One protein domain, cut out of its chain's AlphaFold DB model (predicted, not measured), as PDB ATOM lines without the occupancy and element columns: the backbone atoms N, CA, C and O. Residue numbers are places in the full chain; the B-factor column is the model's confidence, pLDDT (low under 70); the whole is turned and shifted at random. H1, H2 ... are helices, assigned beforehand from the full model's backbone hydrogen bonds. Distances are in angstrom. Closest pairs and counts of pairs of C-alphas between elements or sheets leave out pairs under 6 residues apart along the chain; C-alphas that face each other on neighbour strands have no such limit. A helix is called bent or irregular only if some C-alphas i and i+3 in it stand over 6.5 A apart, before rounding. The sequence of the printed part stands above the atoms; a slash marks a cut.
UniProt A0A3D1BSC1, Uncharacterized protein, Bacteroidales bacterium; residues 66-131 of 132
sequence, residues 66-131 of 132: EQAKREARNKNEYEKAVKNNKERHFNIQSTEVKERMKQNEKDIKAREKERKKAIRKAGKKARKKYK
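Overview. This is residues 66 to 131 of the 132 residues of an uncharacterized protein of Bacteroidales bacterium (UniProt A0A3D1BSC1). Two long helices, H2 and H1, meet near their ends at a tight corner and spread into an open V, with nothing filling the space between the arms. The far parts of both arms stand free, residues 103 to 131 on the H2 side and residues 66 to 88 of H1. The printed part has 66 residues with two named helices, H1 then H2 along the chain, and no named strand; its class is all helix. It is extended, with a radius of gyration of the C-alphas of 19.1 A, and flat, spanning 52 by 46 by 7 A.

Arrangement. The longest helix is H2, residues 95 to 129. H1, residues 66 to 92, is close to it but not clearly touching, with 1 pair of C-alphas within 8 A. The closest C-alphas of the two helices are those of Phe 90 and Lys 98, 6.6 A apart. Their lines stand at a steep tilt of 46 degrees, and they run opposite ways. Their centres are 24.5 A apart. In both H1 and H2 every O i to N i+4 pair is within hydrogen-bond range.

Along the chain. H2 has 35 residues and measures 51.4 A from first to last C-alpha, from C-alpha 95 at (-55.981, -143.042, -38.564) to C-alpha 129 at (-20.588, -177.754, -52.138). H1 has 27 residues and measures 38.8 A, beginning with C-alpha 66 at (-63.286, -187.857, -42.477). Neither helix is bent or irregular.

Size, cuts and confidence. The two C-alphas farthest apart are those of Ser 94 and Lys 131, at 54.6 A. The first and last printed C-alphas, of Glu 66 and Lys 131, are 42.9 A apart. The link from H1 to H2 is tight, with 2 residues between them. The printed part has no cut. The mean pLDDT of the printed part is 94.5, and no printed residue is under 70.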
ATOM      1  N   GLU A  66     -62.404-188.685 -43.299       96.12
ATOM      2  CA  GLU A  66     -63.286-187.857 -42.477       96.12
ATOM      3  C   GLU A  66     -62.502-186.991 -41.500       96.12
ATOM      4  O   GLU A  66     -62.776-185.796 -41.409       96.12
ATOM      5  N   GLN A  67     -61.479-187.550 -40.853       95.75
ATOM      6  CA  GLN A  67     -60.563-186.798 -40.006       95.75
ATOM      7  C   GLN A  67     -59.885-185.673 -40.797       95.75
ATOM      8  O   GLN A  67     -59.986-184.514 -40.406       95.75
ATOM      9  N   ALA A  68     -59.311-185.975 -41.965       95.69
ATOM     10  CA  ALA A  68     -58.684-184.965 -42.816       95.69
ATOM     11  C   ALA A  68     -59.670-183.865 -43.251       95.69
ATOM     12  O   ALA A  68     -59.314-182.689 -43.307       95.69
ATOM     13  N   LYS A  69     -60.933-184.218 -43.536       97.00
ATOM     14  CA  LYS A  69     -61.982-183.232 -43.843       97.00
ATOM     15  C   LYS A  69     -62.309-182.351 -42.639       97.00
ATOM     16  O   LYS A  69     -62.483-181.150 -42.823       97.00
ATOM     17  N   ARG A  70     -62.407-182.920 -41.433       97.00
ATOM     18  CA  ARG A  70     -62.642-182.155 -40.196       97.00
ATOM     19  C   ARG A  70     -61.471-181.226 -39.902       97.00
ATOM     20  O   ARG A  70     -61.688-180.041 -39.708       97.00
ATOM     21  N   GLU A  71     -60.241-181.719 -39.978       96.69
ATOM     22  CA  GLU A  71     -59.035-180.904 -39.794       96.69
ATOM     23  C   GLU A  71     -58.958-179.763 -40.816       96.69
ATOM     24  O   GLU A  71     -58.672-178.625 -40.450       96.69
ATOM     25  N   ALA A  72     -59.287-180.028 -42.085       96.38
ATOM     26  CA  ALA A  72     -59.348-178.991 -43.110       96.38
ATOM     27  C   ALA A  72     -60.419-177.930 -42.807       96.38
ATOM     28  O   ALA A  72     -60.166-176.740 -42.986       96.38
ATOM     29  N   ARG A  73     -61.603-178.337 -42.324       97.25
ATOM     30  CA  ARG A  73     -62.653-177.401 -41.886       97.25
ATOM     31  C   ARG A  73     -62.187-176.558 -40.703       97.25
ATOM     32  O   ARG A  73     -62.213-175.338 -40.813       97.25
ATOM     33  N   ASN A  74     -61.662-177.191 -39.656       96.81
ATOM     34  CA  ASN A  74     -61.157-176.512 -38.463       96.81
ATOM     35  C   ASN A  74     -60.059-175.505 -38.819       96.81
ATOM     36  O   ASN A  74     -60.057-174.378 -38.332       96.81
ATOM     37  N   LYS A  75     -59.146-175.881 -39.722       97.19
ATOM     38  CA  LYS A  75     -58.099-174.982 -40.209       97.19
ATOM     39  C   LYS A  75     -58.687-173.774 -40.940       97.19
ATOM     40  O   LYS A  75     -58.275-172.649 -40.675       97.19
ATOM     41  N   ASN A  76     -59.663-173.987 -41.819       97.06
ATOM     42  CA  ASN A  76     -60.316-172.900 -42.550       97.06
ATOM     43  C   ASN A  76     -61.097-171.963 -41.618       97.06
ATOM     44  O   ASN A  76     -61.073-170.750 -41.806       97.06
ATOM     45  N   GLU A  77     -61.799-172.507 -40.626       96.75
ATOM     46  CA  GLU A  77     -62.528-171.727 -39.621       96.75
ATOM     47  C   GLU A  77     -61.577-170.903 -38.758       96.75
ATOM     48  O   GLU A  77     -61.799-169.707 -38.570       96.75
ATOM     49  N   TYR A  78     -60.465-171.500 -38.330       96.69
ATOM     50  CA  TYR A  78     -59.408-170.791 -37.621       96.69
ATOM     51  C   TYR A  78     -58.810-169.660 -38.469       96.69
ATOM     52  O   TYR A  78     -58.713-168.524 -38.009       96.69
ATOM     53  N   GLU A  79     -58.469-169.925 -39.734       96.75
ATOM     54  CA  GLU A  79     -57.950-168.898 -40.645       96.75
ATOM     55  C   GLU A  79     -58.945-167.745 -40.847       96.75
ATOM     56  O   GLU A  79     -58.538-166.581 -40.876       96.75
ATOM     57  N   LYS A  80     -60.246-168.043 -40.952       97.50
ATOM     58  CA  LYS A  80     -61.305-167.023 -41.011       97.50
ATOM     59  C   LYS A  80     -61.377-166.214 -39.716       97.50
ATOM     60  O   LYS A  80     -61.400-164.988 -39.778       97.50
ATOM     61  N   ALA A  81     -61.363-166.871 -38.558       96.94
ATOM     62  CA  ALA A  81     -61.403-166.201 -37.260       96.94
ATOM     63  C   ALA A  81     -60.204-165.261 -37.066       96.94
ATOM     64  O   ALA A  81     -60.376-164.117 -36.650       96.94
ATOM     65  N   VAL A  82     -59.000-165.704 -37.438       97.19
ATOM     66  CA  VAL A  82     -57.781-164.885 -37.380       97.19
ATOM     67  C   VAL A  82     -57.880-163.671 -38.305       97.19
ATOM     68  O   VAL A  82     -57.530-162.566 -37.888       97.19
ATOM     69  N   LYS A  83     -58.378-163.840 -39.538       96.25
ATOM     70  CA  LYS A  83     -58.588-162.720 -40.473       96.25
ATOM     71  C   LYS A  83     -59.577-161.702 -39.917       96.25
ATOM     72  O   LYS A  83     -59.228-160.531 -39.814       96.25
ATOM     73  N   ASN A  84     -60.743-162.164 -39.471       96.81
ATOM     74  CA  ASN A  84     -61.769-161.302 -38.887       96.81
ATOM     75  C   ASN A  84     -61.231-160.548 -37.664       96.81
ATOM     76  O   ASN A  84     -61.481-159.357 -37.507       96.81
ATOM     77  N   ASN A  85     -60.459-161.219 -36.807       95.88
ATOM     78  CA  ASN A  85     -59.850-160.578 -35.647       95.88
ATOM     79  C   ASN A  85     -58.831-159.502 -36.065       95.88
ATOM     80  O   ASN A  85     -58.878-158.371 -35.584       95.88
ATOM     81  N   LYS A  86     -57.960-159.806 -37.036       93.69
ATOM     82  CA  LYS A  86     -57.001-158.836 -37.583       93.69
ATOM     83  C   LYS A  86     -57.703-157.605 -38.172       93.69
ATOM     84  O   LYS A  86     -57.259-156.484 -37.934       93.69
ATOM     85  N   GLU A  87     -58.789-157.804 -38.915       94.88
ATOM     86  CA  GLU A  87     -59.592-156.720 -39.493       94.88
ATOM     87  C   GLU A  87     -60.251-155.864 -38.412       94.88
ATOM     88  O   GLU A  87     -60.143-154.639 -38.454       94.88
ATOM     89  N   ARG A  88     -60.858-156.486 -37.392       95.00
ATOM     90  CA  ARG A  88     -61.413-155.765 -36.236       95.00
ATOM     91  C   ARG A  88     -60.347-154.927 -35.542       95.00
ATOM     92  O   ARG A  88     -60.565-153.739 -35.324       95.00
ATOM     93  N   HIS A  89     -59.186-155.514 -35.256       93.75
ATOM     94  CA  HIS A  89     -58.075-154.792 -34.645       93.75
ATOM     95  C   HIS A  89     -57.631-153.600 -35.480       93.75
ATOM     96  O   HIS A  89     -57.416-152.542 -34.903       93.75
ATOM     97  N   PHE A  90     -57.523-153.754 -36.803       94.00
ATOM     98  CA  PHE A  90     -57.180-152.659 -37.705       94.00
ATOM     99  C   PHE A  90     -58.251-151.563 -37.700       94.00
ATOM    100  O   PHE A  90     -57.919-150.385 -37.616       94.00
ATOM    101  N   ASN A  91     -59.530-151.934 -37.747       93.38
ATOM    102  CA  ASN A  91     -60.640-150.987 -37.833       93.38
ATOM    103  C   ASN A  91     -60.800-150.137 -36.568       93.38
ATOM    104  O   ASN A  91     -61.092-148.948 -36.693       93.38
ATOM    105  N   ILE A  92     -60.543-150.719 -35.392       95.50
ATOM    106  CA  ILE A  92     -60.607-150.041 -34.086       95.50
ATOM    107  C   ILE A  92     -59.510-148.969 -33.933       95.50
ATOM    108  O   ILE A  92     -59.683-148.027 -33.168       95.50
ATOM    109  N   GLN A  93     -58.392-149.076 -34.659       95.31
ATOM    110  CA  GLN A  93     -57.285-148.125 -34.521       95.31
ATOM    111  C   GLN A  93     -57.616-146.711 -35.029       95.31
ATOM    112  O   GLN A  93     -58.429-146.521 -35.944       95.31
ATOM    113  N   SER A  94     -56.881-145.726 -34.501       95.69
ATOM    114  CA  SER A  94     -56.836-144.361 -35.037       95.69
ATOM    115  C   SER A  94     -56.206-144.313 -36.439       95.69
ATOM    116  O   SER A  94     -55.523-145.245 -36.875       95.69
ATOM    117  N   THR A  95     -56.451-143.229 -37.177       94.12
ATOM    118  CA  THR A  95     -55.981-143.042 -38.564       94.12
ATOM    119  C   THR A  95     -54.458-143.101 -38.682       94.12
ATOM    120  O   THR A  95     -53.941-143.855 -39.504       94.12
ATOM    121  N   GLU A  96     -53.735-142.411 -37.800       94.12
ATOM    122  CA  GLU A  96     -52.267-142.425 -37.759       94.12
ATOM    123  C   GLU A  96     -51.711-143.841 -37.517       94.12
ATOM    124  O   GLU A  96     -50.784-144.306 -38.186       94.12
ATOM    125  N   VAL A  97     -52.314-144.591 -36.589       94.88
ATOM    126  CA  VAL A  97     -51.904-145.974 -36.313       94.88
ATOM    127  C   VAL A  97     -52.168-146.865 -37.528       94.88
ATOM    128  O   VAL A  97     -51.309-147.676 -37.881       94.88
ATOM    129  N   LYS A  98     -53.307-146.696 -38.213       94.38
ATOM    130  CA  LYS A  98     -53.624-147.433 -39.451       94.38
ATOM    131  C   LYS A  98     -52.566-147.205 -40.530       94.38
ATOM    132  O   LYS A  98     -52.183-148.157 -41.212       94.38
ATOM    133  N   GLU A  99     -52.074-145.982 -40.684       94.62
ATOM    134  CA  GLU A  99     -51.014-145.657 -41.644       94.62
ATOM    135  C   GLU A  99     -49.687-146.329 -41.287       94.62
ATOM    136  O   GLU A  99     -49.095-147.003 -42.138       94.62
ATOM    137  N   ARG A 100     -49.277-146.273 -40.012       95.00
ATOM    138  CA  ARG A 100     -48.086-146.999 -39.534       95.00
ATOM    139  C   ARG A 100     -48.215-148.506 -39.735       95.00
ATOM    140  O   ARG A 100     -47.269-149.149 -40.177       95.00
ATOM    141  N   MET A 101     -49.391-149.086 -39.487       94.12
ATOM    142  CA  MET A 101     -49.643-150.509 -39.743       94.12
ATOM    143  C   MET A 101     -49.493-150.866 -41.227       94.12
ATOM    144  O   MET A 101     -48.872-151.881 -41.546       94.12
ATOM    145  N   LYS A 102     -50.015-150.033 -42.140       94.56
ATOM    146  CA  LYS A 102     -49.851-150.231 -43.591       94.56
ATOM    147  C   LYS A 102     -48.381-150.167 -44.002       94.56
ATOM    148  O   LYS A 102     -47.951-150.982 -44.820       94.56
ATOM    149  N   GLN A 103     -47.616-149.226 -43.448       96.25
ATOM    150  CA  GLN A 103     -46.187-149.110 -43.735       96.25
ATOM    151  C   GLN A 103     -45.407-150.312 -43.190       96.25
ATOM    152  O   GLN A 103     -44.683-150.962 -43.942       96.25
ATOM    153  N   ASN A 104     -45.669-150.711 -41.943       95.50
ATOM    154  CA  ASN A 104     -45.073-151.900 -41.334       95.50
ATOM    155  C   ASN A 104     -45.344-153.167 -42.159       95.50
ATOM    156  O   ASN A 104     -44.453-153.997 -42.336       95.50
ATOM    157  N   GLU A 105     -46.555-153.330 -42.706       94.12
ATOM    158  CA  GLU A 105     -46.871-154.473 -43.567       94.12
ATOM    159  C   GLU A 105     -46.022-154.486 -44.851       94.12
ATOM    160  O   GLU A 105     -45.576-155.556 -45.285       94.12
ATOM    161  N   LYS A 106     -45.760-153.320 -45.456       96.50
ATOM    162  CA  LYS A 106     -44.872-153.207 -46.626       96.50
ATOM    163  C   LYS A 106     -43.433-153.570 -46.262       96.50
ATOM    164  O   LYS A 106     -42.816-154.369 -46.971       96.50
ATOM    165  N   ASP A 107     -42.933-153.056 -45.145       97.00
ATOM    166  CA  ASP A 107     -41.554-153.274 -44.703       97.00
ATOM    167  C   ASP A 107     -41.304-154.744 -44.337       97.00
ATOM    168  O   ASP A 107     -40.289-155.332 -44.721       97.00
ATOM    169  N   ILE A 108     -42.274-155.390 -43.681       95.81
ATOM    170  CA  ILE A 108     -42.234-156.830 -43.393       95.81
ATOM    171  C   ILE A 108     -42.185-157.639 -44.694       95.81
ATOM    172  O   ILE A 108     -41.348-158.536 -44.821       95.81
ATOM    173  N   LYS A 109     -43.027-157.314 -45.687       96.12
ATOM    174  CA  LYS A 109     -43.024-157.999 -46.995       96.12
ATOM    175  C   LYS A 109     -41.686-157.838 -47.720       96.12
ATOM    176  O   LYS A 109     -41.185-158.809 -48.298       96.12
ATOM    177  N   ALA A 110     -41.093-156.645 -47.687       96.88
ATOM    178  CA  ALA A 110     -39.779-156.388 -48.271       96.88
ATOM    179  C   ALA A 110     -38.691-157.231 -47.584       96.88
ATOM    180  O   ALA A 110     -37.989-157.999 -48.252       96.88
ATOM    181  N   ARG A 111     -38.638-157.196 -46.247       96.75
ATOM    182  CA  ARG A 111     -37.694-157.978 -45.436       96.75
ATOM    183  C   ARG A 111     -37.841-159.483 -45.661       96.75
ATOM    184  O   ARG A 111     -36.848-160.197 -45.800       96.75
ATOM    185  N   GLU A 112     -39.067-159.996 -45.734       96.50
ATOM    186  CA  GLU A 112     -39.308-161.420 -45.979       96.50
ATOM    187  C   GLU A 112     -38.849-161.838 -47.385       96.50
ATOM    188  O   GLU A 112     -38.242-162.900 -47.563       96.50
ATOM    189  N   LYS A 113     -39.074-160.988 -48.396       96.88
ATOM    190  CA  LYS A 113     -38.590-161.214 -49.766       96.88
ATOM    191  C   LYS A 113     -37.063-161.276 -49.811       96.88
ATOM    192  O   LYS A 113     -36.504-162.152 -50.477       96.88
ATOM    193  N   GLU A 114     -36.381-160.388 -49.098       96.62
ATOM    194  CA  GLU A 114     -34.921-160.394 -48.974       96.62
ATOM    195  C   GLU A 114     -34.410-161.630 -48.239       96.62
ATOM    196  O   GLU A 114     -33.530-162.328 -48.754       96.62
ATOM    197  N   ARG A 115     -35.033-161.991 -47.111       97.06
ATOM    198  CA  ARG A 115     -34.725-163.219 -46.367       97.06
ATOM    199  C   ARG A 115     -34.864-164.459 -47.251       97.06
ATOM    200  O   ARG A 115     -33.956-165.289 -47.293       97.06
ATOM    201  N   LYS A 116     -35.947-164.573 -48.030       96.06
ATOM    202  CA  LYS A 116     -36.148-165.672 -48.996       96.06
ATOM    203  C   LYS A 116     -35.047-165.707 -50.058       96.06
ATOM    204  O   LYS A 116     -34.540-166.784 -50.383       96.06
ATOM    205  N   LYS A 117     -34.632-164.550 -50.589       96.44
ATOM    206  CA  LYS A 117     -33.502-164.463 -51.534       96.44
ATOM    207  C   LYS A 117     -32.192-164.920 -50.884       96.44
ATOM    208  O   LYS A 117     -31.453-165.675 -51.517       96.44
ATOM    209  N   ALA A 118     -31.915-164.505 -49.649       94.81
ATOM    210  CA  ALA A 118     -30.718-164.892 -48.906       94.81
ATOM    211  C   ALA A 118     -30.672-166.408 -48.661       94.81
ATOM    212  O   ALA A 118     -29.688-167.053 -49.030       94.81
ATOM    213  N   ILE A 119     -31.771-166.999 -48.177       95.38
ATOM    214  CA  ILE A 119     -31.905-168.452 -47.985       95.38
ATOM    215  C   ILE A 119     -31.693-169.192 -49.310       95.38
ATOM    216  O   ILE A 119     -30.936-170.158 -49.369       95.38
ATOM    217  N   ARG A 120     -32.286-168.717 -50.413       94.56
ATOM    218  CA  ARG A 120     -32.098-169.336 -51.735       94.56
ATOM    219  C   ARG A 120     -30.644-169.260 -52.208       94.56
ATOM    220  O   ARG A 120     -30.152-170.220 -52.801       94.56
ATOM    221  N   LYS A 121     -29.949-168.141 -51.974       94.75
ATOM    222  CA  LYS A 121     -28.517-167.996 -52.290       94.75
ATOM    223  C   LYS A 121     -27.671-168.955 -51.445       94.75
ATOM    224  O   LYS A 121     -26.841-169.664 -52.012       94.75
ATOM    225  N   ALA A 122     -27.919-169.032 -50.139       91.88
ATOM    226  CA  ALA A 122     -27.238-169.955 -49.231       91.88
ATOM    227  C   ALA A 122     -27.476-171.422 -49.626       91.88
ATOM    228  O   ALA A 122     -26.521-172.175 -49.805       91.88
ATOM    229  N   GLY A 123     -28.728-171.803 -49.899       93.56
ATOM    230  CA  GLY A 123     -29.092-173.143 -50.359       93.56
ATOM    231  C   GLY A 123     -28.447-173.517 -51.698       93.56
ATOM    232  O   GLY A 123     -27.989-174.643 -51.866       93.56
ATOM    233  N   LYS A 124     -28.323-172.574 -52.645       91.62
ATOM    234  CA  LYS A 124     -27.572-172.797 -53.897       91.62
ATOM    235  C   LYS A 124     -26.081-173.040 -53.641       91.62
ATOM    236  O   LYS A 124     -25.515-173.928 -54.275       91.62
ATOM    237  N   LYS A 125     -25.451-172.271 -52.744       89.62
ATOM    238  CA  LYS A 125     -24.041-172.466 -52.362       89.62
ATOM    239  C   LYS A 125     -23.836-173.834 -51.704       89.62
ATOM    240  O   LYS A 125     -22.976-174.587 -52.145       89.62
ATOM    241  N   ALA A 126     -24.680-174.189 -50.734       88.88
ATOM    242  CA  ALA A 126     -24.645-175.492 -50.069       88.88
ATOM    243  C   ALA A 126     -24.846-176.643 -51.067       88.88
ATOM    244  O   ALA A 126     -24.056-177.583 -51.095       88.88
ATOM    245  N   ARG A 127     -25.834-176.529 -51.965       89.25
ATOM    246  CA  ARG A 127     -26.069-177.528 -53.013       89.25
ATOM    247  C   ARG A 127     -24.853-177.708 -53.917       89.25
ATOM    248  O   ARG A 127     -24.571-178.839 -54.268       89.25
ATOM    249  N   LYS A 128     -24.140-176.638 -54.295       86.69
ATOM    250  CA  LYS A 128     -22.897-176.748 -55.081       86.69
ATOM    251  C   LYS A 128     -21.774-177.437 -54.298       86.69
ATOM    252  O   LYS A 128     -21.089-178.259 -54.884       86.69
ATOM    253  N   LYS A 129     -21.622-177.146 -52.999       86.50
ATOM    254  CA  LYS A 129     -20.588-177.754 -52.138       86.50
ATOM    255  C   LYS A 129     -20.731-179.276 -52.025       86.50
ATOM    256  O   LYS A 129     -19.730-179.977 -52.012       86.50
ATOM    257  N   TYR A 130     -21.964-179.777 -51.959       83.31
ATOM    258  CA  TYR A 130     -22.252-181.209 -51.787       83.31
ATOM    259  C   TYR A 130     -22.718-181.905 -53.074       83.31
ATOM    260  O   TYR A 130     -23.216-183.028 -53.025       83.31
ATOM    261  N   LYS A 131     -22.578-181.250 -54.231       72.38
ATOM    262  CA  LYS A 131     -22.835-181.874 -55.530       72.38
ATOM    263  C   LYS A 131     -21.598-182.690 -55.919       72.38
ATOM    264  O   LYS A 131     -20.715-182.155 -56.581       72.38
TER     265      LYS A 131